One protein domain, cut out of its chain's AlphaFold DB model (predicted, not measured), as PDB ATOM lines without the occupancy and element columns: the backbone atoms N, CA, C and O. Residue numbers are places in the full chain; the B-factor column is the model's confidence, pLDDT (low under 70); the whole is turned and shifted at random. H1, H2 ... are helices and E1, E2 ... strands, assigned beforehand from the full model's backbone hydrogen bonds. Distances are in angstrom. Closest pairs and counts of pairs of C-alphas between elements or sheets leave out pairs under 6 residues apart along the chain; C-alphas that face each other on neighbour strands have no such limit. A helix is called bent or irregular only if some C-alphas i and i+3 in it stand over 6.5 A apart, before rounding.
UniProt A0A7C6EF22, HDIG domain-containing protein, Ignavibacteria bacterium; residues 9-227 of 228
ATOM      1  N   ILE A   9     -41.551   5.350  33.461       97.06
ATOM      2  CA  ILE A   9     -40.103   5.485  33.601       97.06
ATOM      3  C   ILE A   9     -39.515   6.244  32.412       97.06
ATOM      4  O   ILE A   9     -39.834   5.971  31.257       97.06
ATOM      5  N   VAL A  10     -38.613   7.177  32.718       96.31
ATOM      6  CA  VAL A  10     -37.801   7.889  31.729       96.31
ATOM      7  C   VAL A  10     -36.389   7.318  31.775       96.31
ATOM      8  O   VAL A  10     -35.685   7.439  32.781       96.31
ATOM      9  N   TYR A  11     -35.983   6.680  30.687       96.00
ATOM     10  CA  TYR A  11     -34.696   6.025  30.531       96.00
ATOM     11  C   TYR A  11     -33.713   6.908  29.759       96.00
ATOM     12  O   TYR A  11     -33.906   7.211  28.580       96.00
ATOM     13  N   PHE A  12     -32.627   7.298  30.426       94.00
ATOM     14  CA  PHE A  12     -31.560   8.101  29.837       94.00
ATOM     15  C   PHE A  12     -30.471   7.193  29.256       94.00
ATOM     16  O   PHE A  12     -29.579   6.753  29.979       94.00
ATOM     17  N   TYR A  13     -30.511   6.937  27.947       92.81
ATOM     18  CA  TYR A  13     -29.576   6.034  27.257       92.81
ATOM     19  C   TYR A  13     -28.285   6.748  26.823       92.81
ATOM     20  O   TYR A  13     -27.882   6.739  25.661       92.81
ATOM     21  N   CYS A  14     -27.642   7.430  27.768       90.81
ATOM     22  CA  CYS A  14     -26.425   8.192  27.507       90.81
ATOM     23  C   CYS A  14     -25.228   7.255  27.241       90.81
ATOM     24  O   CYS A  14     -25.003   6.347  28.043       90.81
ATOM     25  N   PRO A  15     -24.414   7.501  26.193       90.56
ATOM     26  CA  PRO A  15     -23.185   6.748  25.947       90.56
ATOM     27  C   PRO A  15     -22.264   6.678  27.171       90.56
ATOM     28  O   PRO A  15     -22.221   7.611  27.987       90.56
ATOM     29  N   TYR A  16     -21.526   5.571  27.290       91.69
ATOM     30  CA  TYR A  16     -20.605   5.319  28.399       91.69
ATOM     31  C   TYR A  16     -19.577   6.441  28.562       91.69
ATOM     32  O   TYR A  16     -19.449   7.002  29.643       91.69
ATOM     33  N   ASP A  17     -18.883   6.805  27.487       91.25
ATOM     34  CA  ASP A  17     -17.823   7.817  27.443       91.25
ATOM     35  C   ASP A  17     -18.319   9.207  27.867       91.25
ATOM     36  O   ASP A  17     -17.668   9.907  28.649       91.25
ATOM     37  N   VAL A  18     -19.518   9.585  27.420       92.19
ATOM     38  CA  VAL A  18     -20.168  10.836  27.821       92.19
ATOM     39  C   VAL A  18     -20.532  10.797  29.303       92.19
ATOM     40  O   VAL A  18     -20.277  11.761  30.030       92.19
ATOM     41  N   SER A  19     -21.113   9.690  29.768       92.50
ATOM     42  CA  SER A  19     -21.494   9.501  31.173       92.50
ATOM     43  C   SER A  19     -20.271   9.500  32.094       92.50
ATOM     44  O   SER A  19     -20.292  10.141  33.145       92.50
ATOM     45  N   TYR A  20     -19.192   8.846  31.664       93.19
ATOM     46  CA  TYR A  20     -17.907   8.770  32.346       93.19
ATOM     47  C   TYR A  20     -17.273  10.158  32.441       93.19
ATOM     48  O   TYR A  20     -17.012  10.640  33.537       93.19
ATOM     49  N   THR A  21     -17.148  10.876  31.320       93.25
ATOM     50  CA  THR A  21     -16.602  12.244  31.297       93.25
ATOM     51  C   THR A  21     -17.391  13.177  32.215       93.25
ATOM     52  O   THR A  21     -16.812  13.928  32.998       93.25
ATOM     53  N   ARG A  22     -18.728  13.101  32.176       93.00
ATOM     54  CA  ARG A  22     -19.601  13.892  33.055       93.00
ATOM     55  C   ARG A  22     -19.465  13.513  34.524       93.00
ATOM     56  O   ARG A  22     -19.667  14.370  35.371       93.00
ATOM     57  N   ASN A  23     -19.140  12.268  34.861       94.44
ATOM     58  CA  ASN A  23     -18.934  11.871  36.252       94.44
ATOM     59  C   ASN A  23     -17.767  12.643  36.898       94.44
ATOM     60  O   ASN A  23     -17.901  13.095  38.033       94.44
ATOM     61  N   PHE A  24     -16.682  12.887  36.156       89.56
ATOM     62  CA  PHE A  24     -15.511  13.628  36.652       89.56
ATOM     63  C   PHE A  24     -15.692  15.149  36.705       89.56
ATOM     64  O   PHE A  24     -14.859  15.837  37.288       89.56
ATOM     65  N   THR A  25     -16.775  15.691  36.138       91.75
ATOM     66  CA  THR A  25     -17.087  17.128  36.217       91.75
ATOM     67  C   THR A  25     -18.082  17.476  37.327       91.75
ATOM     68  O   THR A  25     -18.402  18.647  37.525       91.75
ATOM     69  N   ARG A  26     -18.586  16.479  38.066       91.00
ATOM     70  CA  ARG A  26     -19.544  16.664  39.167       91.00
ATOM     71  C   ARG A  26     -18.825  16.947  40.483       91.00
ATOM     72  O   ARG A  26     -17.762  16.403  40.741       91.00
ATOM     73  N   GLU A  27     -19.475  17.713  41.363       94.69
ATOM     74  CA  GLU A  27     -18.979  17.987  42.724       94.69
ATOM     75  C   GLU A  27     -18.731  16.697  43.524       94.69
ATOM     76  O   GLU A  27     -17.707  16.548  44.186       94.69
ATOM     77  N   ARG A  28     -19.655  15.731  43.421       94.69
ATOM     78  CA  ARG A  28     -19.510  14.396  44.009       94.69
ATOM     79  C   ARG A  28     -19.228  13.368  42.918       94.69
ATOM     80  O   ARG A  28     -20.160  12.856  42.297       94.69
ATOM     81  N   VAL A  29     -17.947  13.069  42.731       95.31
ATOM     82  CA  VAL A  29     -17.454  12.063  41.780       95.31
ATOM     83  C   VAL A  29     -17.734  10.654  42.308       95.31
ATOM     84  O   VAL A  29     -17.470  10.350  43.475       95.31
ATOM     85  N   VAL A  30     -18.274   9.784  41.455       94.88
ATOM     86  CA  VAL A  30     -18.366   8.342  41.725       94.88
ATOM     87  C   VAL A  30     -17.022   7.701  41.357       94.88
ATOM     88  O   VAL A  30     -16.550   7.956  40.251       94.88
ATOM     89  N   PRO A  31     -16.386   6.894  42.227       96.19
ATOM     90  CA  PRO A  31     -15.156   6.186  41.869       96.19
ATOM     91  C   PRO A  31     -15.336   5.329  40.611       96.19
ATOM     92  O   PRO A  31     -16.416   4.784  40.389       96.19
ATOM     93  N   GLU A  32     -14.287   5.207  39.802       93.69
ATOM     94  CA  GLU A  32     -14.330   4.529  38.499       93.69
ATOM     95  C   GLU A  32     -14.822   3.078  38.595       93.69
ATOM     96  O   GLU A  32     -15.770   2.705  37.914       93.69
ATOM     97  N   ASP A  33     -14.292   2.285  39.528       93.56
ATOM     98  CA  ASP A  33     -14.716   0.893  39.726       93.56
ATOM     99  C   ASP A  33     -16.212   0.772  40.078       93.56
ATOM    100  O   ASP A  33     -16.899  -0.182  39.697       93.56
ATOM    101  N   VAL A  34     -16.731   1.756  40.820       95.12
ATOM    102  CA  VAL A  34     -18.140   1.833  41.199       95.12
ATOM    103  C   VAL A  34     -18.976   2.242  39.993       95.12
ATOM    104  O   VAL A  34     -20.031   1.646  39.774       95.12
ATOM    105  N   PHE A  35     -18.514   3.219  39.211       94.69
ATOM    106  CA  PHE A  35     -19.173   3.678  37.992       94.69
ATOM    107  C   PHE A  35     -19.298   2.543  36.971       94.69
ATOM    108  O   PHE A  35     -20.405   2.259  36.514       94.69
ATOM    109  N   ASP A  36     -18.210   1.827  36.701       93.75
ATOM    110  CA  ASP A  36     -18.170   0.696  35.771       93.75
ATOM    111  C   ASP A  36     -19.136  -0.402  36.193       93.75
ATOM    112  O   ASP A  36     -19.900  -0.934  35.384       93.75
ATOM    113  N   ARG A  37     -19.139  -0.725  37.490       94.75
ATOM    114  CA  ARG A  37     -20.072  -1.697  38.053       94.75
ATOM    115  C   ARG A  37     -21.510  -1.214  37.902       94.75
ATOM    116  O   ARG A  37     -22.356  -2.007  37.506       94.75
ATOM    117  N   MET A  38     -21.810   0.050  38.191       94.75
ATOM    118  CA  MET A  38     -23.157   0.602  38.010       94.75
ATOM    119  C   MET A  38     -23.605   0.521  36.549       94.75
ATOM    120  O   MET A  38     -24.705   0.041  36.292       94.75
ATOM    121  N   TYR A  39     -22.749   0.920  35.607       94.25
ATOM    122  CA  TYR A  39     -23.053   0.891  34.178       94.25
ATOM    123  C   TYR A  39     -23.303  -0.536  33.679       94.25
ATOM    124  O   TYR A  39     -24.326  -0.812  33.059       94.25
ATOM    125  N   LYS A  40     -22.413  -1.479  34.011       94.94
ATOM    126  CA  LYS A  40     -22.536  -2.884  33.590       94.94
ATOM    127  C   LYS A  40     -23.741  -3.597  34.211       94.94
ATOM    128  O   LYS A  40     -24.264  -4.528  33.619       94.94
ATOM    129  N   ASN A  41     -24.198  -3.185  35.393       95.69
ATOM    130  CA  ASN A  41     -25.384  -3.769  36.034       95.69
ATOM    131  C   ASN A  41     -26.694  -3.047  35.668       95.69
ATOM    132  O   ASN A  41     -27.753  -3.463  36.135       95.69
ATOM    133  N   ALA A  42     -26.649  -1.964  34.887       95.62
ATOM    134  CA  ALA A  42     -27.852  -1.237  34.507       95.62
ATOM    135  C   ALA A  42     -28.668  -2.039  33.486       95.62
ATOM    136  O   ALA A  42     -28.159  -2.453  32.445       95.62
ATOM    137  N   HIS A  43     -29.944  -2.237  33.797       95.81
ATOM    138  CA  HIS A  43     -30.907  -2.855  32.896       95.81
ATOM    139  C   HIS A  43     -31.611  -1.781  32.064       95.81
ATOM    140  O   HIS A  43     -31.881  -0.679  32.552       95.81
ATOM    141  N   VAL A  44     -31.956  -2.126  30.827       97.94
ATOM    142  CA  VAL A  44     -32.937  -1.367  30.051       97.94
ATOM    143  C   VAL A  44     -34.317  -1.619  30.674       97.94
ATOM    144  O   VAL A  44     -34.683  -2.784  30.860       97.94
ATOM    145  N   PRO A  45     -35.090  -0.570  31.011       97.25
ATOM    146  CA  PRO A  45     -36.427  -0.745  31.568       97.25
ATOM    147  C   PRO A  45     -37.368  -1.457  30.606       97.25
ATOM    148  O   PRO A  45     -37.323  -1.210  29.404       97.25
ATOM    149  N   SER A  46     -38.269  -2.280  31.139       96.00
ATOM    150  CA  SER A  46     -39.131  -3.142  30.325       96.00
ATOM    151  C   SER A  46     -40.570  -3.201  30.826       96.00
ATOM    152  O   SER A  46     -40.838  -3.172  32.028       96.00
ATOM    153  N   TYR A  47     -41.525  -3.400  29.916       96.38
ATOM    154  CA  TYR A  47     -42.905  -3.712  30.295       96.38
ATOM    155  C   TYR A  47     -43.016  -5.005  31.123       96.38
ATOM    156  O   TYR A  47     -43.958  -5.143  31.904       96.38
ATOM    157  N   LEU A  48     -42.035  -5.915  31.034       95.56
ATOM    158  CA  LEU A  48     -41.955  -7.130  31.858       95.56
ATOM    159  C   LEU A  48     -41.763  -6.824  33.355       95.56
ATOM    160  O   LEU A  48     -42.208  -7.582  34.211       95.56
ATOM    161  N   GLU A  49     -41.177  -5.672  33.689       93.94
ATOM    162  CA  GLU A  49     -41.055  -5.174  35.071       93.94
ATOM    163  C   GLU A  49     -42.385  -4.588  35.592       93.94
ATOM    164  O   GLU A  49     -42.534  -4.210  36.761       93.94
ATOM    165  N   GLY A  50     -43.383  -4.510  34.709       94.12
ATOM    166  CA  GLY A  50     -44.710  -3.985  34.968       94.12
ATOM    167  C   GLY A  50     -44.824  -2.473  34.807       94.12
ATOM    168  O   GLY A  50     -45.757  -1.915  35.380       94.12
ATOM    169  N   TRP A  51     -43.898  -1.799  34.119       96.12
ATOM    170  CA  TRP A  51     -44.088  -0.404  33.701       96.12
ATOM    171  C   TRP A  51     -45.295  -0.291  32.761       96.12
ATOM    172  O   TRP A  51     -45.529  -1.179  31.946       96.12
ATOM    173  N   ASP A  52     -46.073   0.785  32.882       95.88
ATOM    174  CA  ASP A  52     -47.177   1.082  31.960       95.88
ATOM    175  C   ASP A  52     -46.710   1.991  30.796       95.88
ATOM    176  O   ASP A  52     -47.334   1.986  29.737       95.88
ATOM    177  N   SER A  53     -45.615   2.746  30.978       96.75
ATOM    178  CA  SER A  53     -44.956   3.582  29.959       96.75
ATOM    179  C   SER A  53     -43.440   3.605  30.163       96.75
ATOM    180  O   SER A  53     -42.964   3.678  31.300       96.75
ATOM    181  N   VAL A  54     -42.698   3.552  29.057       97.31
ATOM    182  CA  VAL A  54     -41.241   3.704  29.009       97.31
ATOM    183  C   VAL A  54     -40.912   4.762  27.960       97.31
ATOM    184  O   VAL A  54     -41.232   4.592  26.783       97.31
ATOM    185  N   GLU A  55     -40.248   5.836  28.372       94.62
ATOM    186  CA  GLU A  55     -39.755   6.887  27.480       94.62
ATOM    187  C   GLU A  55     -38.227   6.852  27.411       94.62
ATOM    188  O   GLU A  55     -37.551   6.751  28.430       94.62
ATOM    189  N   GLY A  56     -37.662   6.962  26.208       92.94
ATOM    190  CA  GLY A  56     -36.219   7.068  26.012       92.94
ATOM    191  C   GLY A  56     -35.770   8.500  25.760       92.94
ATOM    192  O   GLY A  56     -36.161   9.083  24.752       92.94
ATOM    193  N   VAL A  57     -34.818   8.991  26.555       91.94
ATOM    194  CA  VAL A  57     -34.142  10.277  26.334       91.94
ATOM    195  C   VAL A  57     -32.662  10.050  26.016       91.94
ATOM    196  O   VAL A  57     -31.911   9.509  26.825       91.94
ATOM    197  N   GLY A  58     -32.247  10.471  24.821       86.81
ATOM    198  CA  GLY A  58     -30.879  10.337  24.321       86.81
ATOM    199  C   GLY A  58     -30.247  11.680  23.992       86.81
ATOM    200  O   GLY A  58     -30.924  12.704  23.926       86.81
ATOM    201  N   LEU A  59     -28.934  11.663  23.777       81.44
ATOM    202  CA  LEU A  59     -28.167  12.829  23.323       81.44
ATOM    203  C   LEU A  59     -27.880  12.794  21.820       81.44
ATOM    204  O   LEU A  59     -27.399  13.781  21.266       81.44
ATOM    205  N   ASP A  60     -28.132  11.657  21.176       77.25
ATOM    206  CA  ASP A  60     -27.800  11.445  19.779       77.25
ATOM    207  C   ASP A  60     -28.737  12.257  18.877       77.25
ATOM    208  O   ASP A  60     -29.957  12.095  18.890       77.25
ATOM    209  N   SER A  61     -28.151  13.148  18.080       68.62
ATOM    210  CA  SER A  61     -28.858  13.910  17.046       68.62
ATOM    211  C   SER A  61     -28.974  13.145  15.726       68.62
ATOM    212  O   SER A  61     -29.746  13.534  14.848       68.62
ATOM    213  N   PHE A  62     -28.205  12.064  15.574       71.38
ATOM    214  CA  PHE A  62     -28.221  11.229  14.385       71.38
ATOM    215  C   PHE A  62     -29.498  10.390  14.325       71.38
ATOM    216  O   PHE A  62     -29.818   9.661  15.265       71.38
ATOM    217  N   ARG A  63     -30.183  10.464  13.180       73.81
ATOM    218  CA  ARG A  63     -31.282   9.569  12.816       73.81
ATOM    219  C   ARG A  63     -30.912   8.807  11.550       73.81
ATOM    220  O   ARG A  63     -30.900   9.376  10.459       73.81
ATOM    221  N   GLY A  64     -30.543   7.545  11.718       74.94
ATOM    222  CA  GLY A  64     -30.322   6.602  10.634       74.94
ATOM    223  C   GLY A  64     -31.635   5.991  10.158       74.94
ATOM    224  O   GLY A  64     -32.665   6.109  10.808       74.94
ATOM    225  N   THR A  65     -31.591   5.312   9.017       80.81
ATOM    226  CA  THR A  65     -32.709   4.488   8.549       80.81
ATOM    227  C   THR A  65     -32.690   3.111   9.209       80.81
ATOM    228  O   THR A  65     -31.612   2.533   9.403       80.81
ATOM    229  N   ASN A  66     -33.879   2.574   9.494       84.44
ATOM    230  CA  ASN A  66     -34.082   1.196   9.946       84.44
ATOM    231  C   ASN A  66     -33.377   0.181   9.027       84.44
ATOM    232  O   ASN A  66     -33.405   0.305   7.799       84.44
ATOM    233  N   LEU A  67     -32.787  -0.855   9.628       84.75
ATOM    234  CA  LEU A  67     -32.246  -2.015   8.921       84.75
ATOM    235  C   LEU A  67     -33.411  -2.889   8.443       84.75
ATOM    236  O   LEU A  67     -33.975  -3.682   9.198       84.75
ATOM    237  N   ASN A  68     -33.798  -2.733   7.179       79.69
ATOM    238  CA  ASN A  68     -34.844  -3.557   6.585       79.69
ATOM    239  C   ASN A  68     -34.253  -4.841   5.979       79.69
ATOM    240  O   ASN A  68     -33.955  -4.902   4.786       79.69
ATOM    241  N   ILE A  69     -34.053  -5.860   6.817       89.50
ATOM    242  CA  ILE A  69     -33.451  -7.139   6.415       89.50
ATOM    243  C   ILE A  69     -34.548  -8.096   5.932       89.50
ATOM    244  O   ILE A  69     -35.155  -8.809   6.728       89.50
ATOM    245  N   ASN A  70     -34.804  -8.103   4.620       91.88
ATOM    246  CA  ASN A  70     -35.827  -8.957   3.987       91.88
ATOM    247  C   ASN A  70     -35.259 -10.179   3.265       91.88
ATOM    248  O   ASN A  70     -35.998 -11.101   2.926       91.88
ATOM    249  N   THR A  71     -33.955 -10.192   3.023       95.62
ATOM    250  CA  THR A  71     -33.242 -11.277   2.354       95.62
ATOM    251  C   THR A  71     -32.122 -11.768   3.252       95.62
ATOM    252  O   THR A  71     -31.561 -10.995   4.033       95.62
ATOM    253  N   LEU A  72     -31.812 -13.060   3.153       97.31
ATOM    254  CA  LEU A  72     -30.662 -13.620   3.843       97.31
ATOM    255  C   LEU A  72     -29.391 -13.087   3.181       97.31
ATOM    256  O   LEU A  72     -29.241 -13.215   1.967       97.31
ATOM    257  N   MET A  73     -28.500 -12.507   3.979       98.00
ATOM    258  CA  MET A  73     -27.190 -12.040   3.526       98.00
ATOM    259  C   MET A  73     -26.156 -13.168   3.613       98.00
ATOM    260  O   MET A  73     -26.181 -14.004   4.527       98.00
ATOM    261  N   SER A  74     -25.205 -13.178   2.685       98.31
ATOM    262  CA  SER A  74     -23.909 -13.828   2.899       98.31
ATOM    263  C   SER A  74     -23.160 -13.164   4.065       98.31
ATOM    264  O   SER A  74     -23.547 -12.094   4.535       98.31
ATOM    265  N   TYR A  75     -22.097 -13.800   4.562       98.31
ATOM    266  CA  TYR A  75     -21.291 -13.200   5.630       98.31
ATOM    267  C   TYR A  75     -20.660 -11.869   5.188       98.31
ATOM    268  O   TYR A  75     -20.722 -10.905   5.940       98.31
ATOM    269  N   ASP A  76     -20.134 -11.793   3.962       98.25
ATOM    270  CA  ASP A  76     -19.481 -10.580   3.450       98.25
ATOM    271  C   ASP A  76     -20.478  -9.410   3.341       98.25
ATOM    272  O   ASP A  76     -20.195  -8.301   3.789       98.25
ATOM    273  N   GLU A  77     -21.692  -9.669   2.838       97.94
ATOM    274  CA  GLU A  77     -22.772  -8.670   2.802       97.94
ATOM    275  C   GLU A  77     -23.221  -8.258   4.210       97.94
ATOM    276  O   GLU A  77     -23.504  -7.087   4.456       97.94
ATOM    277  N   PHE A  78     -23.297  -9.214   5.141       98.19
ATOM    278  CA  PHE A  78     -23.641  -8.946   6.533       98.19
ATOM    279  C   PHE A  78     -22.596  -8.046   7.199       98.19
ATOM    280  O   PHE A  78     -22.947  -7.068   7.858       98.19
ATOM    281  N   GLU A  79     -21.314  -8.337   7.007       98.00
ATOM    282  CA  GLU A  79     -20.222  -7.523   7.529       98.00
ATOM    283  C   GLU A  79     -20.274  -6.094   6.967       98.00
ATOM    284  O   GLU A  79     -20.328  -5.128   7.734       98.00
ATOM    285  N   GLU A  80     -20.356  -5.956   5.642       96.69
ATOM    286  CA  GLU A  80     -20.341  -4.657   4.967       96.69
ATOM    287  C   GLU A  80     -21.589  -3.814   5.272       96.69
ATOM    288  O   GLU A  80     -21.486  -2.616   5.540       96.69
ATOM    289  N   TYR A  81     -22.783  -4.414   5.250       95.12
ATOM    290  CA  TYR A  81     -24.040  -3.670   5.383       95.12
ATOM    291  C   TYR A  81     -24.485  -3.473   6.836       95.12
ATOM    292  O   TYR A  81     -25.102  -2.455   7.167       95.12
ATOM    293  N   VAL A  82     -24.199  -4.445   7.709       96.44
ATOM    294  CA  VAL A  82     -24.649  -4.438   9.109       96.44
ATOM    295  C   VAL A  82     -23.514  -4.024  10.034       96.44
ATOM    296  O   VAL A  82     -23.660  -3.037  10.759       96.44
ATOM    297  N   LEU A  83     -22.383  -4.736  10.017       97.31
ATOM    298  CA  LEU A  83     -21.344  -4.542  11.034       97.31
ATOM    299  C   LEU A  83     -20.601  -3.211  10.886       97.31
ATOM    300  O   LEU A  83     -20.254  -2.594  11.888       97.31
ATOM    301  N   HIS A  84     -20.435  -2.692   9.670       96.25
ATOM    302  CA  HIS A  84     -19.798  -1.385   9.445       96.25
ATOM    303  C   HIS A  84     -20.686  -0.179   9.792       96.25
ATOM    304  O   HIS A  84     -20.218   0.961   9.765       96.25
ATOM    305  N   ARG A  85     -21.973  -0.384  10.104       93.62
ATOM    306  CA  ARG A  85     -22.940   0.716  10.236       93.62
ATOM    307  C   ARG A  85     -22.794   1.514  11.530       93.62
ATOM    308  O   ARG A  85     -23.065   2.713  11.536       93.62
ATOM    309  N   PHE A  86     -22.388   0.855  12.611       94.19
ATOM    310  CA  PHE A  86     -22.186   1.465  13.924       94.19
ATOM    311  C   PHE A  86     -20.850   1.012  14.498       94.19
ATOM    312  O   PHE A  86     -20.453  -0.136  14.309       94.19
ATOM    313  N   HIS A  87     -20.169   1.904  15.219       95.00
ATOM    314  CA  HIS A  87     -18.859   1.607  15.799       95.00
ATOM    315  C   HIS A  87     -18.908   0.364  16.696       95.00
ATOM    316  O   HIS A  87     -18.034  -0.491  16.633       95.00
ATOM    317  N   GLU A  88     -19.967   0.227  17.484       96.44
ATOM    318  CA  GLU A  88     -20.161  -0.875  18.418       96.44
ATOM    319  C   GLU A  88     -20.322  -2.226  17.711       96.44
ATOM    320  O   GLU A  88     -19.815  -3.230  18.206       96.44
ATOM    321  N   LEU A  89     -20.966  -2.252  16.538       97.69
ATOM    322  CA  LEU A  89     -21.061  -3.455  15.705       97.69
ATOM    323  C   LEU A  89     -19.728  -3.758  15.015       97.69
ATOM    324  O   LEU A  89     -19.319  -4.915  14.935       97.69
ATOM    325  N   TYR A  90     -19.019  -2.720  14.567       98.12
ATOM    326  CA  TYR A  90     -17.723  -2.854  13.909       98.12
ATOM    327  C   TYR A  90     -16.696  -3.540  14.819       98.12
ATOM    328  O   TYR A  90     -15.927  -4.383  14.365       98.12
ATOM    329  N   LEU A  91     -16.730  -3.259  16.127       98.19
ATOM    330  CA  LEU A  91     -15.856  -3.901  17.117       98.19
ATOM    331  C   LEU A  91     -16.046  -5.423  17.242       98.19
ATOM    332  O   LEU A  91     -15.220  -6.081  17.872       98.19
ATOM    333  N   MET A  92     -17.116  -5.994  16.681       98.38
ATOM    334  CA  MET A  92     -17.351  -7.441  16.687       98.38
ATOM    335  C   MET A  92     -16.553  -8.171  15.598       98.38
ATOM    336  O   MET A  92     -16.348  -9.385  15.713       98.38
ATOM    337  N   ILE A  93     -16.115  -7.463  14.550       98.25
ATOM    338  CA  ILE A  93     -15.404  -8.040  13.401       98.25
ATOM    339  C   ILE A  93     -14.091  -8.647  13.869       98.25
ATOM    340  O   ILE A  93     -13.267  -7.983  14.495       98.25
ATOM    341  N   ASP A  94     -13.940  -9.946  13.608       96.69
ATOM    342  CA  ASP A  94     -12.776 -10.753  13.984       96.69
ATOM    343  C   ASP A  94     -12.395 -10.699  15.471       96.69
ATOM    344  O   ASP A  94     -11.314 -11.144  15.859       96.69
ATOM    345  N   PHE A  95     -13.302 -10.233  16.335       97.12
ATOM    346  CA  PHE A  95     -13.042 -10.136  17.762       97.12
ATOM    347  C   PHE A  95     -12.782 -11.536  18.344       97.12
ATOM    348  O   PHE A  95     -13.677 -12.398  18.305       97.12
ATOM    349  N   PRO A  96     -11.579 -11.788  18.897       94.44
ATOM    350  CA  PRO A  96     -11.244 -13.085  19.456       94.44
ATOM    351  C   PRO A  96     -11.968 -13.253  20.789       94.44
ATOM    352  O   PRO A  96     -11.719 -12.519  21.746       94.44
ATOM    353  N   GLN A  97     -12.870 -14.230  20.871       91.69
ATOM    354  CA  GLN A  97     -13.655 -14.444  22.087       91.69
ATOM    355  C   GLN A  97     -12.854 -15.099  23.224       91.69
ATOM    356  O   GLN A  97     -13.320 -15.088  24.362       91.69
ATOM    357  N   ASP A  98     -11.685 -15.685  22.947       91.19
ATOM    358  CA  ASP A  98     -10.846 -16.393  23.929       91.19
ATOM    359  C   ASP A  98     -11.665 -17.297  24.861       91.19
ATOM    360  O   ASP A  98     -11.516 -17.292  26.082       91.19
ATOM    361  N   SER A  99     -12.594 -18.048  24.268       82.19
ATOM    362  CA  SER A  99     -13.566 -18.874  24.975       82.19
ATOM    363  C   SER A  99     -13.253 -20.351  24.784       82.19
ATOM    364  O   SER A  99     -12.818 -20.787  23.722       82.19
ATOM    365  N   LYS A 100     -13.549 -21.158  25.805       78.12
ATOM    366  CA  LYS A 100     -13.522 -22.624  25.692       78.12
ATOM    367  C   LYS A 100     -14.665 -23.178  24.831       78.12
ATOM    368  O   LYS A 100     -14.649 -24.357  24.493       78.12
ATOM    369  N   HIS A 101     -15.680 -22.360  24.554       71.19
ATOM    370  CA  HIS A 101     -16.948 -22.780  23.958       71.19
ATOM    371  C   HIS A 101     -17.146 -22.342  22.507       71.19
ATOM    372  O   HIS A 101     -17.979 -22.942  21.832       71.19
ATOM    373  N   HIS A 102     -16.403 -21.337  22.038       70.44
ATOM    374  CA  HIS A 102     -16.547 -20.786  20.692       70.44
ATOM    375  C   HIS A 102     -15.238 -20.941  19.930       70.44
ATOM    376  O   HIS A 102     -14.183 -20.559  20.437       70.44
ATOM    377  N   THR A 103     -15.316 -21.486  18.717       82.75
ATOM    378  CA  THR A 103     -14.173 -21.509  17.791       82.75
ATOM    379  C   THR A 103     -14.210 -20.340  16.806       82.75
ATOM    380  O   THR A 103     -13.189 -19.985  16.222       82.75
ATOM    381  N   LEU A 104     -15.378 -19.713  16.666       92.56
ATOM    382  CA  LEU A 104     -15.626 -18.567  15.805       92.56
ATOM    383  C   LEU A 104     -15.254 -17.233  16.467       92.56
ATOM    384  O   LEU A 104     -15.419 -17.046  17.679       92.56
ATOM    385  N   SER A 105     -14.840 -16.270  15.635       96.00
ATOM    386  CA  SER A 105     -14.846 -14.854  16.010       96.00
ATOM    387  C   SER A 105     -16.261 -14.403  16.371       96.00
ATOM    388  O   SER A 105     -17.249 -15.049  16.002       96.00
ATOM    389  N   LEU A 106     -16.367 -13.293  17.101       97.25
ATOM    390  CA  LEU A 106     -17.669 -12.783  17.518       97.25
ATOM    391  C   LEU A 106     -18.584 -12.487  16.321       97.25
ATOM    392  O   LEU A 106     -19.705 -12.984  16.295       97.25
ATOM    393  N   SER A 107     -18.093 -11.783  15.295       98.00
ATOM    394  CA  SER A 107     -18.863 -11.496  14.075       98.00
ATOM    395  C   SER A 107     -19.392 -12.752  13.383       98.00
ATOM    396  O   SER A 107     -20.555 -12.793  12.980       98.00
ATOM    397  N   ARG A 108     -18.571 -13.803  13.268       97.94
ATOM    398  CA  ARG A 108     -18.972 -15.068  12.631       97.94
ATOM    399  C   ARG A 108     -20.000 -15.822  13.457       97.94
ATOM    400  O   ARG A 108     -20.962 -16.336  12.898       97.94
ATOM    401  N   HIS A 109     -19.816 -15.874  14.774       97.56
ATOM    402  CA  HIS A 109     -20.805 -16.454  15.675       97.56
ATOM    403  C   HIS A 109     -22.153 -15.730  15.527       97.56
ATOM    404  O   HIS A 109     -23.147 -16.364  15.178       97.56
ATOM    405  N   THR A 110     -22.162 -14.401  15.653       98.31
ATOM    406  CA  THR A 110     -23.352 -13.562  15.464       98.31
ATOM    407  C   THR A 110     -24.011 -13.784  14.104       98.31
ATOM    408  O   THR A 110     -25.232 -13.908  14.039       98.31
ATOM    409  N   TYR A 111     -23.231 -13.896  13.025       98.56
ATOM    410  CA  TYR A 111     -23.760 -14.188  11.692       98.56
ATOM    411  C   TYR A 111     -24.526 -15.516  11.639       98.56
ATOM    412  O   TYR A 111     -25.606 -15.571  11.055       98.56
ATOM    413  N   TYR A 112     -24.012 -16.585  12.254       98.44
ATOM    414  CA  TYR A 112     -24.713 -17.872  12.251       98.44
ATOM    415  C   TYR A 112     -25.973 -17.863  13.118       98.44
ATOM    416  O   TYR A 112     -26.958 -18.487  12.725       98.44
ATOM    417  N   VAL A 113     -25.992 -17.110  14.225       98.50
ATOM    418  CA  VAL A 113     -27.228 -16.885  14.999       98.50
ATOM    419  C   VAL A 113     -28.246 -16.113  14.161       98.50
ATOM    420  O   VAL A 113     -29.396 -16.534  14.048       98.50
ATOM    421  N   TYR A 114     -27.823 -15.021  13.516       98.62
ATOM    422  CA  TYR A 114     -28.645 -14.248  12.578       98.62
ATOM    423  C   TYR A 114     -29.233 -15.137  11.480       98.62
ATOM    424  O   TYR A 114     -30.438 -15.092  11.232       98.62
ATOM    425  N   LYS A 115     -28.395 -15.962  10.848       98.62
ATOM    426  CA  LYS A 115     -28.798 -16.858   9.770       98.62
ATOM    427  C   LYS A 115     -29.832 -17.878  10.244       98.62
ATOM    428  O   LYS A 115     -30.867 -18.002   9.596       98.62
ATOM    429  N   ASP A 116     -29.594 -18.560  11.365       98.56
ATOM    430  CA  ASP A 116     -30.538 -19.557  11.889       98.56
ATOM    431  C   ASP A 116     -31.876 -18.904  12.266       98.56
ATOM    432  O   ASP A 116     -32.939 -19.378  11.873       98.56
ATOM    433  N   VAL A 117     -31.854 -17.739  12.923       98.50
ATOM    434  CA  VAL A 117     -33.085 -16.984  13.214       98.50
ATOM    435  C   VAL A 117     -33.809 -16.581  11.925       98.50
ATOM    436  O   VAL A 117     -35.029 -16.724  11.837       98.50
ATOM    437  N   PHE A 118     -33.084 -16.113  10.906       98.25
ATOM    438  CA  PHE A 118     -33.664 -15.749   9.614       98.25
ATOM    439  C   PHE A 118     -34.323 -16.958   8.927       98.25
ATOM    440  O   PHE A 118     -35.416 -16.832   8.371       98.25
ATOM    441  N   GLU A 119     -33.679 -18.120   8.954       97.88
ATOM    442  CA  GLU A 119     -34.143 -19.345   8.292       97.88
ATOM    443  C   GLU A 119     -35.216 -20.102   9.087       97.88
ATOM    444  O   GLU A 119     -35.971 -20.864   8.492       97.88
ATOM    445  N   SER A 120     -35.315 -19.894  10.402       98.00
ATOM    446  CA  SER A 120     -36.136 -20.741  11.281       98.00
ATOM    447  C   SER A 120     -37.270 -20.000  12.006       98.00
ATOM    448  O   SER A 120     -38.153 -20.654  12.567       98.00
ATOM    449  N   TYR A 121     -37.288 -18.659  12.014       97.88
ATOM    450  CA  TYR A 121     -38.303 -17.855  12.713       97.88
ATOM    451  C   TYR A 121     -39.221 -17.088  11.750       97.88
ATOM    452  O   TYR A 121     -38.761 -16.263  10.960       97.88
ATOM    453  N   TYR A 122     -40.538 -17.312  11.847       96.44
ATOM    454  CA  TYR A 122     -41.534 -16.796  10.890       96.44
ATOM    455  C   TYR A 122     -42.742 -16.090  11.530       96.44
ATOM    456  O   TYR A 122     -43.762 -15.892  10.869       96.44
ATOM    457  N   ASN A 123     -42.650 -15.699  12.804       96.50
ATOM    458  CA  ASN A 123     -43.733 -14.975  13.478       96.50
ATOM    459  C   ASN A 123     -43.713 -13.468  13.150       96.50
ATOM    460  O   ASN A 123     -42.786 -12.955  12.523       96.50
ATOM    461  N   VAL A 124     -44.754 -12.742  13.570       95.12
ATOM    462  CA  VAL A 124     -44.960 -11.308  13.261       95.12
ATOM    463  C   VAL A 124     -43.832 -10.394  13.755       95.12
ATOM    464  O   VAL A 124     -43.583  -9.338  13.188       95.12
ATOM    465  N   ASP A 125     -43.129 -10.823  14.791       95.44
ATOM    466  CA  ASP A 125     -42.017 -10.163  15.469       95.44
ATOM    467  C   ASP A 125     -40.640 -10.591  14.929       95.44
ATOM    468  O   ASP A 125     -39.601 -10.316  15.531       95.44
ATOM    469  N   ARG A 126     -40.603 -11.244  13.762       96.38
ATOM    470  CA  ARG A 126     -39.377 -11.746  13.131       96.38
ATOM    471  C   ARG A 126     -38.273 -10.700  12.992       96.38
ATOM    472  O   ARG A 126     -37.113 -11.025  13.224       96.38
ATOM    473  N   GLN A 127     -38.608  -9.455  12.647       96.44
ATOM    474  CA  GLN A 127     -37.593  -8.400  12.541       96.44
ATOM    475  C   GLN A 127     -36.941  -8.097  13.896       96.44
ATOM    476  O   GLN A 127     -35.727  -7.919  13.948       96.44
ATOM    477  N   ALA A 128     -37.703  -8.114  14.994       97.19
ATOM    478  CA  ALA A 128     -37.149  -7.946  16.337       97.19
ATOM    479  C   ALA A 128     -36.225  -9.119  16.707       97.19
ATOM    480  O   ALA A 128     -35.122  -8.901  17.199       97.19
ATOM    481  N   MET A 129     -36.609 -10.357  16.384       98.31
ATOM    482  CA  MET A 129     -35.749 -11.531  16.601       98.31
ATOM    483  C   MET A 129     -34.435 -11.452  15.809       98.31
ATOM    484  O   MET A 129     -33.375 -11.776  16.341       98.31
ATOM    485  N   ILE A 130     -34.481 -10.980  14.558       98.50
ATOM    486  CA  ILE A 130     -33.287 -10.759  13.726       98.50
ATOM    487  C   ILE A 130     -32.378  -9.689  14.336       98.50
ATOM    488  O   ILE A 130     -31.170  -9.891  14.433       98.50
ATOM    489  N   LEU A 131     -32.941  -8.562  14.775       98.50
ATOM    490  CA  LEU A 131     -32.169  -7.489  15.409       98.50
ATOM    491  C   LEU A 131     -31.546  -7.950  16.733       98.50
ATOM    492  O   LEU A 131     -30.381  -7.650  16.991       98.50
ATOM    493  N   ALA A 132     -32.274  -8.740  17.526       98.75
ATOM    494  CA  ALA A 132     -31.732  -9.373  18.724       98.75
ATOM    495  C   ALA A 132     -30.563 -10.305  18.381       98.75
ATOM    496  O   ALA A 132     -29.526 -10.234  19.032       98.75
ATOM    497  N   ALA A 133     -30.669 -11.109  17.317       98.75
ATOM    498  CA  ALA A 133     -29.594 -12.008  16.889       98.75
ATOM    499  C   ALA A 133     -28.309 -11.245  16.558       98.75
ATOM    500  O   ALA A 133     -27.231 -11.623  17.017       98.75
ATOM    501  N   ILE A 134     -28.445 -10.130  15.838       98.69
ATOM    502  CA  ILE A 134     -27.337  -9.252  15.444       98.69
ATOM    503  C   ILE A 134     -26.661  -8.611  16.660       98.69
ATOM    504  O   ILE A 134     -25.442  -8.469  16.676       98.69
ATOM    505  N   MET A 135     -27.434  -8.207  17.670       98.81
ATOM    506  CA  MET A 135     -26.942  -7.335  18.741       98.81
ATOM    507  C   MET A 135     -26.763  -8.020  20.102       98.81
ATOM    508  O   MET A 135     -26.269  -7.369  21.018       98.81
ATOM    509  N   HIS A 136     -27.133  -9.295  20.279       98.75
ATOM    510  CA  HIS A 136     -27.168  -9.916  21.616       98.75
ATOM    511  C   HIS A 136     -25.836  -9.881  22.374       98.75
ATOM    512  O   HIS A 136     -25.823  -9.713  23.593       98.75
ATOM    513  N   ASP A 137     -24.727  -9.926  21.643       98.31
ATOM    514  CA  ASP A 137     -23.373  -9.939  22.189       98.31
ATOM    515  C   ASP A 137     -22.543  -8.689  21.858       98.31
ATOM    516  O   ASP A 137     -21.330  -8.664  22.090       98.31
ATOM    517  N   ILE A 138     -23.170  -7.618  21.363       98.62
ATOM    518  CA  ILE A 138     -22.478  -6.363  21.012       98.62
ATOM    519  C   ILE A 138     -21.715  -5.741  22.203       98.62
ATOM    520  O   ILE A 138     -20.777  -4.968  22.026       98.62
ATOM    521  N   GLY A 139     -22.079  -6.099  23.439       98.25
ATOM    522  CA  GLY A 139     -21.413  -5.691  24.674       98.25
ATOM    523  C   GLY A 139     -20.140  -6.471  25.025       98.25
ATOM    524  O   GLY A 139     -19.378  -6.011  25.883       98.25
ATOM    525  N   LYS A 140     -19.858  -7.621  24.391       97.44
ATOM    526  CA  LYS A 140     -18.679  -8.456  24.709       97.44
ATOM    527  C   LYS A 140     -17.344  -7.702  24.590       97.44
ATOM    528  O   LYS A 140     -16.554  -7.815  25.534       97.44
ATOM    529  N   PRO A 141     -17.083  -6.889  23.542       97.25
ATOM    530  CA  PRO A 141     -15.853  -6.096  23.444       97.25
ATOM    531  C   PRO A 141     -15.598  -5.170  24.641       97.25
ATOM    532  O   PRO A 141     -14.450  -4.961  25.021       97.25
ATOM    533  N   TYR A 142     -16.658  -4.686  25.292       96.31
ATOM    534  CA  TYR A 142     -16.589  -3.783  26.448       96.31
ATOM    535  C   TYR A 142     -16.488  -4.508  27.800       96.31
ATOM    536  O   TYR A 142     -16.250  -3.886  28.839       96.31
ATOM    537  N   CYS A 143     -16.703  -5.825  27.813       96.06
ATOM    538  CA  CYS A 143     -16.801  -6.622  29.041       96.06
ATOM    539  C   CYS A 143     -15.714  -7.690  29.168       96.06
ATOM    540  O   CYS A 143     -15.666  -8.378  30.188       96.06
ATOM    541  N   LYS A 144     -14.848  -7.827  28.159       95.81
ATOM    542  CA  LYS A 144     -13.771  -8.814  28.158       95.81
ATOM    543  C   LYS A 144     -12.792  -8.553  29.300       95.81
ATOM    544  O   LYS A 144     -12.237  -7.465  29.424       95.81
ATOM    545  N   SER A 145     -12.572  -9.567  30.121       94.19
ATOM    546  CA  SER A 145     -11.664  -9.515  31.268       94.19
ATOM    547  C   SER A 145     -10.977 -10.862  31.486       94.19
ATOM    548  O   SER A 145     -11.487 -11.896  31.063       94.19
ATOM    549  N   PHE A 146      -9.823 -10.841  32.145       94.38
ATOM    550  CA  PHE A 146      -9.090 -12.026  32.590       94.38
ATOM    551  C   PHE A 146      -8.761 -11.843  34.069       94.38
ATOM    552  O   PHE A 146      -8.329 -10.757  34.461       94.38
ATOM    553  N   ASN A 147      -8.945 -12.878  34.882       91.00
ATOM    554  CA  ASN A 147      -8.377 -12.911  36.224       91.00
ATOM    555  C   ASN A 147      -6.956 -13.485  36.176       91.00
ATOM    556  O   ASN A 147      -6.498 -14.031  35.167       91.00
ATOM    557  N   GLU A 148      -6.239 -13.355  37.288       90.56
ATOM    558  CA  GLU A 148      -4.889 -13.892  37.416       90.56
ATOM    559  C   GLU A 148      -4.883 -15.416  37.202       90.56
ATOM    560  O   GLU A 148      -5.541 -16.166  37.920       90.56
ATOM    561  N   GLY A 149      -4.131 -15.868  36.194       89.00
ATOM    562  CA  GLY A 149      -4.008 -17.284  35.838       89.00
ATOM    563  C   GLY A 149      -5.071 -17.814  34.869       89.00
ATOM    564  O   GLY A 149      -5.001 -18.990  34.497       89.00
ATOM    565  N   ASP A 150      -6.018 -16.986  34.418       90.31
ATOM    566  CA  ASP A 150      -7.039 -17.425  33.469       90.31
ATOM    567  C   ASP A 150      -6.466 -17.698  32.075       90.31
ATOM    568  O   ASP A 150      -5.726 -16.905  31.494       90.31
ATOM    569  N   LYS A 151      -6.885 -18.828  31.498       88.69
ATOM    570  CA  LYS A 151      -6.643 -19.159  30.086       88.69
ATOM    571  C   LYS A 151      -7.712 -18.577  29.153       88.69
ATOM    572  O   LYS A 151      -7.456 -18.408  27.966       88.69
ATOM    573  N   TYR A 152      -8.914 -18.341  29.673       92.44
ATOM    574  CA  TYR A 152     -10.089 -17.945  28.900       92.44
ATOM    575  C   TYR A 152     -10.666 -16.645  29.448       92.44
ATOM    576  O   TYR A 152     -10.604 -16.407  30.651       92.44
ATOM    577  N   ALA A 153     -11.243 -15.832  28.571       93.75
ATOM    578  CA  ALA A 153     -11.830 -14.561  28.960       93.75
ATOM    579  C   ALA A 153     -13.189 -14.726  29.659       93.75
ATOM    580  O   ALA A 153     -13.962 -15.651  29.386       93.75
ATOM    581  N   HIS A 154     -13.505 -13.754  30.507       93.19
ATOM    582  CA  HIS A 154     -14.807 -13.550  31.125       93.19
ATOM    583  C   HIS A 154     -15.526 -12.345  30.517       93.19
ATOM    584  O   HIS A 154     -14.899 -11.354  30.145       93.19
ATOM    585  N   TYR A 155     -16.858 -12.429  30.478       95.50
ATOM    586  CA  TYR A 155     -17.762 -11.423  29.913       95.50
ATOM    587  C   TYR A 155     -18.884 -11.099  30.902       95.50
ATOM    588  O   TYR A 155     -20.066 -11.247  30.601       95.50
ATOM    589  N   TYR A 156     -18.536 -10.752  32.138       94.81
ATOM    590  CA  TYR A 156     -19.548 -10.501  33.162       94.81
ATOM    591  C   TYR A 156     -20.451  -9.326  32.772       94.81
ATOM    592  O   TYR A 156     -19.952  -8.243  32.470       94.81
ATOM    593  N   GLN A 157     -21.769  -9.549  32.831       96.88
ATOM    594  CA  GLN A 157     -22.815  -8.569  32.521       96.88
ATOM    595  C   GLN A 157     -22.816  -8.034  31.079       96.88
ATOM    596  O   GLN A 157     -23.360  -6.957  30.815       96.88
ATOM    597  N   HIS A 158     -22.208  -8.755  30.133       97.94
ATOM    598  CA  HIS A 158     -22.213  -8.341  28.730       97.94
ATOM    599  C   HIS A 158     -23.633  -8.230  28.171       97.94
ATOM    600  O   HIS A 158     -23.872  -7.336  27.374       97.94
ATOM    601  N   GLU A 159     -24.580  -9.051  28.627       98.56
ATOM    602  CA  GLU A 159     -25.986  -9.020  28.224       98.56
ATOM    603  C   GLU A 159     -26.652  -7.666  28.512       98.56
ATOM    604  O   GLU A 159     -27.401  -7.143  27.687       98.56
ATOM    605  N   ASN A 160     -26.309  -7.041  29.641       98.44
ATOM    606  CA  ASN A 160     -26.836  -5.736  30.030       98.44
ATOM    607  C   ASN A 160     -26.197  -4.623  29.201       98.44
ATOM    608  O   ASN A 160     -26.885  -3.719  28.731       98.44
ATOM    609  N   VAL A 161     -24.878  -4.689  28.992       98.44
ATOM    610  CA  VAL A 161     -24.179  -3.728  28.127       98.44
ATOM    611  C   VAL A 161     -24.686  -3.845  26.689       98.44
ATOM    612  O   VAL A 161     -24.982  -2.827  26.067       98.44
ATOM    613  N   SER A 162     -24.877  -5.066  26.184       98.75
ATOM    614  CA  SER A 162     -25.466  -5.328  24.872       98.75
ATOM    615  C   SER A 162     -26.860  -4.719  24.754       98.75
ATOM    616  O   SER A 162     -27.133  -4.031  23.775       98.75
ATOM    617  N   ALA A 163     -27.727  -4.908  25.753       98.69
ATOM    618  CA  ALA A 163     -29.077  -4.349  25.746       98.69
ATOM    619  C   ALA A 163     -29.062  -2.812  25.718       98.69
ATOM    620  O   ALA A 163     -29.801  -2.205  24.944       98.69
ATOM    621  N   GLN A 164     -28.191  -2.166  26.499       98.38
ATOM    622  CA  GLN A 164     -28.055  -0.703  26.504       98.38
ATOM    623  C   GLN A 164     -27.576  -0.159  25.147       98.38
ATOM    624  O   GLN A 164     -28.134   0.818  24.639       98.38
ATOM    625  N   LEU A 165     -26.576  -0.808  24.541       98.06
ATOM    626  CA  LEU A 165     -26.059  -0.443  23.218       98.06
ATOM    627  C   LEU A 165     -27.110  -0.665  22.124       98.06
ATOM    628  O   LEU A 165     -27.346   0.229  21.310       98.06
ATOM    629  N   ALA A 166     -27.792  -1.811  22.147       98.31
ATOM    630  CA  ALA A 166     -28.873  -2.132  21.221       98.31
ATOM    631  C   ALA A 166     -30.020  -1.123  21.330       98.31
ATOM    632  O   ALA A 166     -30.469  -0.608  20.308       98.31
ATOM    633  N   TYR A 167     -30.441  -0.768  22.551       98.06
ATOM    634  CA  TYR A 167     -31.461   0.259  22.771       98.06
ATOM    635  C   TYR A 167     -31.085   1.551  22.047       98.06
ATOM    636  O   TYR A 167     -31.844   2.039  21.211       98.06
ATOM    637  N   ARG A 168     -29.889   2.084  22.324       96.31
ATOM    638  CA  ARG A 168     -29.413   3.334  21.724       96.31
ATOM    639  C   ARG A 168     -29.384   3.254  20.197       96.31
ATOM    640  O   ARG A 168     -29.935   4.136  19.544       96.31
ATOM    641  N   ILE A 169     -28.797   2.199  19.636       96.06
ATOM    642  CA  ILE A 169     -28.693   2.004  18.184       96.06
ATOM    643  C   ILE A 169     -30.085   1.942  17.533       96.06
ATOM    644  O   ILE A 169     -30.323   2.597  16.519       96.06
ATOM    645  N   LEU A 170     -31.036   1.219  18.130       96.12
ATOM    646  CA  LEU A 170     -32.410   1.121  17.626       96.12
ATOM    647  C   LEU A 170     -33.146   2.464  17.703       96.12
ATOM    648  O   LEU A 170     -33.820   2.847  16.746       96.12
ATOM    649  N   ARG A 171     -32.968   3.232  18.788       94.31
ATOM    650  CA  ARG A 171     -33.510   4.599  18.886       94.31
ATOM    651  C   ARG A 171     -32.908   5.528  17.833       94.31
ATOM    652  O   ARG A 171     -33.645   6.303  17.231       94.31
ATOM    653  N   MET A 172     -31.604   5.427  17.577       93.00
ATOM    654  CA  MET A 172     -30.920   6.186  16.523       93.00
ATOM    655  C   MET A 172     -31.380   5.787  15.120       93.00
ATOM    656  O   MET A 172     -31.300   6.605  14.214       93.00
ATOM    657  N   MET A 173     -31.855   4.560  14.913       92.69
ATOM    658  CA  MET A 173     -32.415   4.118  13.630       92.69
ATOM    659  C   MET A 173     -33.903   4.449  13.451       92.69
ATOM    660  O   MET A 173     -34.434   4.189  12.378       92.69
ATOM    661  N   ASP A 174     -34.543   5.078  14.446       91.00
ATOM    662  CA  ASP A 174     -35.969   5.438  14.443       91.00
ATOM    663  C   ASP A 174     -36.919   4.224  14.547       91.00
ATOM    664  O   ASP A 174     -38.052   4.253  14.067       91.00
ATOM    665  N   TYR A 175     -36.487   3.144  15.217       93.94
ATOM    666  CA  TYR A 175     -37.391   2.049  15.587       93.94
ATOM    667  C   TYR A 175     -38.414   2.505  16.636       93.94
ATOM    668  O   TYR A 175     -38.133   3.331  17.516       93.94
ATOM    669  N   GLU A 176     -39.612   1.920  16.599       93.06
ATOM    670  CA  GLU A 176     -40.623   2.157  17.625       93.06
ATOM    671  C   GLU A 176     -40.151   1.668  18.998       93.06
ATOM    672  O   GLU A 176     -39.355   0.732  19.124       93.06
ATOM    673  N   ILE A 177     -40.644   2.310  20.062       94.38
ATOM    674  CA  ILE A 177     -40.234   1.972  21.431       94.38
ATOM    675  C   ILE A 177     -40.613   0.535  21.784       94.38
ATOM    676  O   ILE A 177     -39.831  -0.168  22.410       94.38
ATOM    677  N   LYS A 178     -41.775   0.069  21.321       94.69
ATOM    678  CA  LYS A 178     -42.250  -1.292  21.571       94.69
ATOM    679  C   LYS A 178     -41.306  -2.342  20.977       94.69
ATOM    680  O   LYS A 178     -40.928  -3.271  21.684       94.69
ATOM    681  N   ASP A 179     -40.901  -2.164  19.721       95.62
ATOM    682  CA  ASP A 179     -39.970  -3.078  19.051       95.62
ATOM    683  C   ASP A 179     -38.579  -3.002  19.683       95.62
ATOM    684  O   ASP A 179     -37.949  -4.029  19.924       95.62
ATOM    685  N   THR A 180     -38.133  -1.790  20.032       97.56
ATOM    686  CA  THR A 180     -36.863  -1.572  20.735       97.56
ATOM    687  C   THR A 180     -36.817  -2.365  22.039       97.56
ATOM    688  O   THR A 180     -35.861  -3.100  22.276       97.56
ATOM    689  N   LEU A 181     -37.862  -2.251  22.863       98.31
ATOM    690  CA  LEU A 181     -37.933  -2.924  24.159       98.31
ATOM    691  C   LEU A 181     -37.987  -4.439  24.030       98.31
ATOM    692  O   LEU A 181     -37.327  -5.142  24.786       98.31
ATOM    693  N   MET A 182     -38.706  -4.943  23.031       98.31
ATOM    694  CA  MET A 182     -38.738  -6.371  22.750       98.31
ATOM    695  C   MET A 182     -37.352  -6.917  22.387       98.31
ATOM    696  O   MET A 182     -36.950  -7.959  22.906       98.31
ATOM    697  N   VAL A 183     -36.608  -6.215  21.525       98.75
ATOM    698  CA  VAL A 183     -35.227  -6.592  21.186       98.75
ATOM    699  C   VAL A 183     -34.361  -6.595  22.444       98.75
ATOM    700  O   VAL A 183     -33.666  -7.575  22.709       98.75
ATOM    701  N   THR A 184     -34.420  -5.536  23.252       98.75
ATOM    702  CA  THR A 184     -33.595  -5.437  24.462       98.75
ATOM    703  C   THR A 184     -33.983  -6.445  25.534       98.75
ATOM    704  O   THR A 184     -33.096  -6.913  26.233       98.75
ATOM    705  N   ASP A 185     -35.254  -6.840  25.635       98.69
ATOM    706  CA  ASP A 185     -35.699  -7.909  26.539       98.69
ATOM    707  C   ASP A 185     -35.059  -9.249  26.170       98.69
ATOM    708  O   ASP A 185     -34.549  -9.954  27.043       98.69
ATOM    709  N   ILE A 186     -35.045  -9.587  24.875       98.88
ATOM    710  CA  ILE A 186     -34.409 -10.815  24.384       98.88
ATOM    711  C   ILE A 186     -32.915 -10.786  24.706       98.88
ATOM    712  O   ILE A 186     -32.396 -11.740  25.281       98.88
ATOM    713  N   ILE A 187     -32.239  -9.679  24.393       98.88
ATOM    714  CA  ILE A 187     -30.801  -9.511  24.635       98.88
ATOM    715  C   ILE A 187     -30.483  -9.566  26.132       98.88
ATOM    716  O   ILE A 187     -29.616 -10.324  26.544       98.88
ATOM    717  N   GLN A 188     -31.188  -8.818  26.974       98.38
ATOM    718  CA  GLN A 188     -30.902  -8.743  28.408       98.38
ATOM    719  C   GLN A 188     -31.116 -10.087  29.120       98.38
ATOM    720  O   GLN A 188     -30.478 -10.373  30.130       98.38
ATOM    721  N   LEU A 189     -32.011 -10.931  28.599       98.50
ATOM    722  CA  LEU A 189     -32.379 -12.207  29.213       98.50
ATOM    723  C   LEU A 189     -31.796 -13.430  28.488       98.50
ATOM    724  O   LEU A 189     -32.034 -14.557  28.937       98.50
ATOM    725  N   HIS A 190     -31.010 -13.255  27.418       98.38
ATOM    726  CA  HIS A 190     -30.521 -14.381  26.612       98.38
ATOM    727  C   HIS A 190     -29.665 -15.359  27.437       98.38
ATOM    728  O   HIS A 190     -29.846 -16.572  27.340       98.38
ATOM    729  N   MET A 191     -28.832 -14.858  28.358       97.44
ATOM    730  CA  MET A 191     -28.038 -15.709  29.255       97.44
ATOM    731  C   MET A 191     -28.894 -16.476  30.273       97.44
ATOM    732  O   MET A 191     -28.546 -17.595  30.664       97.44
ATOM    733  N   TRP A 192     -30.039 -15.923  30.688       97.81
ATOM    734  CA  TRP A 192     -30.986 -16.634  31.555       97.81
ATOM    735  C   TRP A 192     -31.657 -17.769  30.781       97.81
ATOM    736  O   TRP A 192     -31.804 -18.873  31.307       97.81
ATOM    737  N   ALA A 193     -32.018 -17.519  29.523       98.00
ATOM    738  CA  ALA A 193     -32.579 -18.524  28.629       98.00
ATOM    739  C   ALA A 193     -31.573 -19.644  28.328       98.00
ATOM    740  O   ALA A 193     -31.913 -20.823  28.435       98.00
ATOM    741  N   LEU A 194     -30.311 -19.298  28.062       96.44
ATOM    742  CA  LEU A 194     -29.227 -20.261  27.877       96.44
ATOM    743  C   LEU A 194     -28.992 -21.104  29.139       96.44
ATOM    744  O   LEU A 194     -28.776 -22.313  29.047       96.44
ATOM    745  N   ASN A 195     -29.071 -20.506  30.333       97.31
ATOM    746  CA  ASN A 195     -29.004 -21.259  31.586       97.31
ATOM    747  C   ASN A 195     -30.139 -22.289  31.687       97.31
ATOM    748  O   ASN A 195     -29.880 -23.447  32.013       97.31
ATOM    749  N   VAL A 196     -31.373 -21.893  31.362       98.00
ATOM    750  CA  VAL A 196     -32.533 -22.798  31.336       98.00
ATOM    751  C   VAL A 196     -32.344 -23.916  30.310       98.00
ATOM    752  O   VAL A 196     -32.567 -25.080  30.639       98.00
ATOM    753  N   LEU A 197     -31.879 -23.591  29.100       96.62
ATOM    754  CA  LEU A 197     -31.605 -24.571  28.046       96.62
ATOM    755  C   LEU A 197     -30.579 -25.622  28.496       96.62
ATOM    756  O   LEU A 197     -30.719 -26.801  28.185       96.62
ATOM    757  N   ASN A 198     -29.601 -25.214  29.306       95.62
ATOM    758  CA  ASN A 198     -28.569 -26.081  29.879       95.62
ATOM    759  C   ASN A 198     -28.992 -26.785  31.186       95.62
ATOM    760  O   ASN A 198     -28.137 -27.220  31.960       95.62
ATOM    761  N   GLY A 199     -30.297 -26.909  31.451       96.19
ATOM    762  CA  GLY A 199     -30.843 -27.630  32.608       96.19
ATOM    763  C   GLY A 199     -31.143 -26.760  33.832       96.19
ATOM    764  O   GLY A 199     -31.462 -27.288  34.899       96.19
ATOM    765  N   GLY A 200     -31.056 -25.436  33.700       95.94
ATOM    766  CA  GLY A 200     -31.470 -24.478  34.720       95.94
ATOM    767  C   GLY A 200     -32.985 -24.462  34.970       95.94
ATOM    768  O   GLY A 200     -33.792 -24.975  34.196       95.94
ATOM    769  N   ASN A 201     -33.402 -23.843  36.078       93.38
ATOM    770  CA  ASN A 201     -34.812 -23.797  36.472       93.38
ATOM    771  C   ASN A 201     -35.627 -22.819  35.603       93.38
ATOM    772  O   ASN A 201     -35.576 -21.603  35.800       93.38
ATOM    773  N   SER A 202     -36.465 -23.361  34.717       95.88
ATOM    774  CA  SER A 202     -37.338 -22.587  33.825       95.88
ATOM    775  C   SER A 202     -38.461 -21.820  34.530       95.88
ATOM    776  O   SER A 202     -38.909 -20.798  34.013       95.88
ATOM    777  N   LYS A 203     -38.915 -22.259  35.717       96.25
ATOM    778  CA  LYS A 203     -40.092 -21.675  36.391       96.25
ATOM    779  C   LYS A 203     -39.899 -20.197  36.702       96.25
ATOM    780  O   LYS A 203     -40.825 -19.418  36.511       96.25
ATOM    781  N   LYS A 204     -38.700 -19.815  37.161       95.19
ATOM    782  CA  LYS A 204     -38.386 -18.426  37.515       95.19
ATOM    783  C   LYS A 204     -38.462 -17.525  36.284       95.19
ATOM    784  O   LYS A 204     -39.202 -16.547  36.310       95.19
ATOM    785  N   LEU A 205     -37.754 -17.885  35.211       97.19
ATOM    786  CA  LEU A 205     -37.743 -17.101  33.976       97.19
ATOM    787  C   LEU A 205     -39.151 -16.999  33.385       97.19
ATOM    788  O   LEU A 205     -39.639 -15.899  33.163       97.19
ATOM    789  N   LYS A 206     -39.847 -18.131  33.244       97.88
ATOM    790  CA  LYS A 206     -41.211 -18.178  32.710       97.88
ATOM    791  C   LYS A 206     -42.204 -17.346  33.528       97.88
ATOM    792  O   LYS A 206     -43.045 -16.667  32.955       97.88
ATOM    793  N   SER A 207     -42.091 -17.358  34.860       96.94
ATOM    794  CA  SER A 207     -42.936 -16.522  35.727       96.94
ATOM    795  C   SER A 207     -42.659 -15.025  35.588       96.94
ATOM    796  O   SER A 207     -43.567 -14.228  35.791       96.94
ATOM    797  N   TYR A 208     -41.421 -14.659  35.250       96.50
ATOM    798  CA  TYR A 208     -41.000 -13.273  35.084       96.50
ATOM    799  C   TYR A 208     -41.450 -12.704  33.733       96.50
ATOM    800  O   TYR A 208     -41.975 -11.599  33.684       96.50
ATOM    801  N   VAL A 209     -41.287 -13.472  32.651       97.31
ATOM    802  CA  VAL A 209     -41.500 -12.973  31.278       97.31
ATOM    803  C   VAL A 209     -42.857 -13.347  30.667       97.31
ATOM    804  O   VAL A 209     -43.256 -12.776  29.657       97.31
ATOM    805  N   GLY A 210     -43.578 -14.306  31.256       97.69
ATOM    806  CA  GLY A 210     -44.788 -14.887  30.667       97.69
ATOM    807  C   GLY A 210     -44.494 -15.936  29.585       97.69
ATOM    808  O   GLY A 210     -43.351 -16.151  29.199       97.69
ATOM    809  N   GLU A 211     -45.529 -16.630  29.106       97.81
ATOM    810  CA  GLU A 211     -45.371 -17.735  28.140       97.81
ATOM    811  C   GLU A 211     -44.755 -17.269  26.815       97.81
ATOM    812  O   GLU A 211     -43.754 -17.812  26.359       97.81
ATOM    813  N   ASP A 212     -45.322 -16.214  26.238       97.38
ATOM    814  CA  ASP A 212     -45.004 -15.760  24.886       97.38
ATOM    815  C   ASP A 212     -43.546 -15.281  24.733       97.38
ATOM    816  O   ASP A 212     -42.876 -15.612  23.754       97.38
ATOM    817  N   MET A 213     -43.021 -14.541  25.716       98.19
ATOM    818  CA  MET A 213     -41.612 -14.131  25.730       98.19
ATOM    819  C   MET A 213     -40.689 -15.293  26.119       98.19
ATOM    820  O   MET A 213     -39.569 -15.390  25.620       98.19
ATOM    821  N   PHE A 214     -41.148 -16.216  26.973       98.62
ATOM    822  CA  PHE A 214     -40.367 -17.396  27.342       98.62
ATOM    823  C   PHE A 214     -40.094 -18.278  26.120       98.62
ATOM    824  O   PHE A 214     -38.955 -18.686  25.910       98.62
ATOM    825  N   GLU A 215     -41.098 -18.528  25.280       98.38
ATOM    826  CA  GLU A 215     -40.929 -19.301  24.044       98.38
ATOM    827  C   GLU A 215     -39.923 -18.647  23.085       98.38
ATOM    828  O   GLU A 215     -39.057 -19.339  22.542       98.38
ATOM    829  N   LYS A 216     -39.965 -17.316  22.936       98.56
ATOM    830  CA  LYS A 216     -38.997 -16.556  22.121       98.56
ATOM    831  C   LYS A 216     -37.577 -16.677  22.651       98.56
ATOM    832  O   LYS A 216     -36.663 -16.966  21.886       98.56
ATOM    833  N   LEU A 217     -37.403 -16.518  23.960       98.69
ATOM    834  CA  LEU A 217     -36.114 -16.670  24.629       98.69
ATOM    835  C   LEU A 217     -35.546 -18.083  24.466       98.69
ATOM    836  O   LEU A 217     -34.361 -18.239  24.181       98.69
ATOM    837  N   MET A 218     -36.380 -19.117  24.601       98.62
ATOM    838  CA  MET A 218     -35.941 -20.504  24.420       98.62
ATOM    839  C   MET A 218     -35.594 -20.820  22.962       98.62
ATOM    840  O   MET A 218     -34.625 -21.540  22.716       98.62
ATOM    841  N   PHE A 219     -36.348 -20.277  22.002       98.69
ATOM    842  CA  PHE A 219     -35.998 -20.354  20.585       98.69
ATOM    843  C   PHE A 219     -34.640 -19.690  20.332       98.69
ATOM    844  O   PHE A 219     -33.742 -20.319  19.776       98.69
ATOM    845  N   PHE A 220     -34.469 -18.456  20.810       98.56
ATOM    846  CA  PHE A 220     -33.244 -17.683  20.635       98.56
ATOM    847  C   PHE A 220     -32.023 -18.402  21.219       98.56
ATOM    848  O   PHE A 220     -31.024 -18.586  20.530       98.56
ATOM    849  N   ALA A 221     -32.129 -18.889  22.460       98.19
ATOM    850  CA  ALA A 221     -31.056 -19.617  23.133       98.19
ATOM    851  C   ALA A 221     -30.628 -20.882  22.373       98.19
ATOM    852  O   ALA A 221     -29.461 -21.271  22.426       98.19
ATOM    853  N   LYS A 222     -31.556 -21.535  21.663       98.19
ATOM    854  CA  LYS A 222     -31.240 -22.694  20.822       98.19
ATOM    855  C   LYS A 222     -30.422 -22.287  19.596       98.19
ATOM    856  O   LYS A 222     -29.442 -22.965  19.297       98.19
ATOM    857  N   CYS A 223     -30.797 -21.202  18.918       97.88
ATOM    858  CA  CYS A 223     -30.034 -20.666  17.787       97.88
ATOM    859  C   CYS A 223     -28.619 -20.256  18.215       97.88
ATOM    860  O   CYS A 223     -27.641 -20.679  17.599       97.88
ATOM    861  N   ASP A 224     -28.511 -19.518  19.322       96.62
ATOM    862  CA  ASP A 224     -27.238 -19.111  19.924       96.62
ATOM    863  C   ASP A 224     -26.340 -20.323  20.249       96.62
ATOM    864  O   ASP A 224     -25.207 -20.441  19.776       96.62
ATOM    865  N   GLN A 225     -26.882 -21.328  20.944       94.50
ATOM    866  CA  GLN A 225     -26.139 -22.543  21.289       94.50
ATOM    867  C   GLN A 225     -25.661 -23.358  20.069       94.50
ATOM    868  O   GLN A 225     -24.644 -24.059  20.168       94.50
ATOM    869  N   ASN A 226     -26.388 -23.313  18.951       94.31
ATOM    870  CA  ASN A 226     -26.044 -24.045  17.731       94.31
ATOM    871  C   ASN A 226     -24.929 -23.364  16.917       94.31
ATOM    872  O   ASN A 226     -24.243 -24.044  16.153       94.31
ATOM    873  N   ALA A 227     -24.719 -22.058  17.088       91.31
ATOM    874  CA  ALA A 227     -23.709 -21.281  16.372       91.31
ATOM    875  C   ALA A 227     -22.308 -21.427  17.013       91.31
ATOM    876  O   ALA A 227     -21.906 -20.615  17.851       91.31
TER     877      ALA A 227
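Overview. This is residues 9 to 227 of the 228 residues of the protein "HDIG domain-containing protein" of Ignavibacteria bacterium (UniProt A0A7C6EF22). Two helical hairpins, H5 with H6 and H8 with H9, cross each other to make the core, and the sharply kinked H10 packs on H9 and on part of H5. H2 meets one end of H8, with H1 close to H2, while E1 and E2 make a two-stranded parallel ribbon at the edge, of which E2 is near H8. The printed part has 219 residues with, in order, E1 H1 H2 E2 H3 H4 H5 H6 H7 H8 H9 H10; its class is mostly helix. It is compact, with a radius of gyration of the C-alphas of 17.2 A and spans of 53 by 47 by 40 A.

Arrangement. E1, residues 9 to 12, and E2, residues 53 to 57, are parallel neighbours at 19 degrees, with N 11 and O 55 2.7 A apart, within hydrogen-bond range. With H1, residues 16 to 23, and H2, residues 32 to 40, they form a strand-helix-strand unit, two parallel strands joined through helices, with a right-handed crossover. E2 is near the hub, H8, residues 158 to 172. H8 touches H9, residues 177 to 197, at a shallow tilt of 18 degrees, opposite ways, as a hairpin; the closest C-alphas, of Ala 163 and Thr 184, are 4.8 A apart. H2 and H8 touch only at their ends, C-alphas 40 and 161 being closest at 5.8 A. H7, residues 140 to 143, touches residues 158 to 162 of H8, closest at C-alphas 140 and 158, 5.4 A. Residues 179 to 187 of H9 touch H6, residues 126 to 135, at a steep tilt of 67 degrees, closest at C-alphas 132 and 183, 5.1 A. H5, residues 106 to 120, and H6 form a hairpin at 12 degrees, closest at C-alphas 114 and 133, 5.0 A. H3, residues 75 to 81, touches residues 107 to 111 of H5, closest at C-alphas 75 and 111, 6.6 A. H4, residues 87 to 90, is close to but not clearly touching H8, at 7.6 A between C-alphas 88 and 165. H10, residues 202 to 226, touches H9 about perpendicular at 79 degrees, closest at C-alphas 194 and 221, 5.1 A. Every O i to N i+4 pair is within hydrogen-bond range in H1, H2, H3, H5, H6 and H8, against 15 of 17 in H9 and 18 of 21 in H10; H4 and H7 are too short for one.

Along the chain. E1 begins at C-alpha 9 (-40.103, 5.485, 33.601), and H10 ends at C-alpha 226 (-26.044, -24.045, 17.731). H5 measures 21.1 A, H8 20.9 A, H9 28.7 A and H10 19.7 A. H9 and H10 are irregular: C-alphas 188 and 191 are 7.6 A apart, C-alphas 208 and 211 9.3 A, with kinks of 52 degrees near residue 191 and 126 degrees near residue 211.

Size, cuts and confidence. The C-alphas farthest apart, of Glu 27 and Glu 119, are 53.0 A apart. The printed part has no cut; the long links are H2 to E2, E2 to H3, H4 to H5 and H7 to H8. Mean pLDDT of the printed part is 94.7, and residue 61 is under 70.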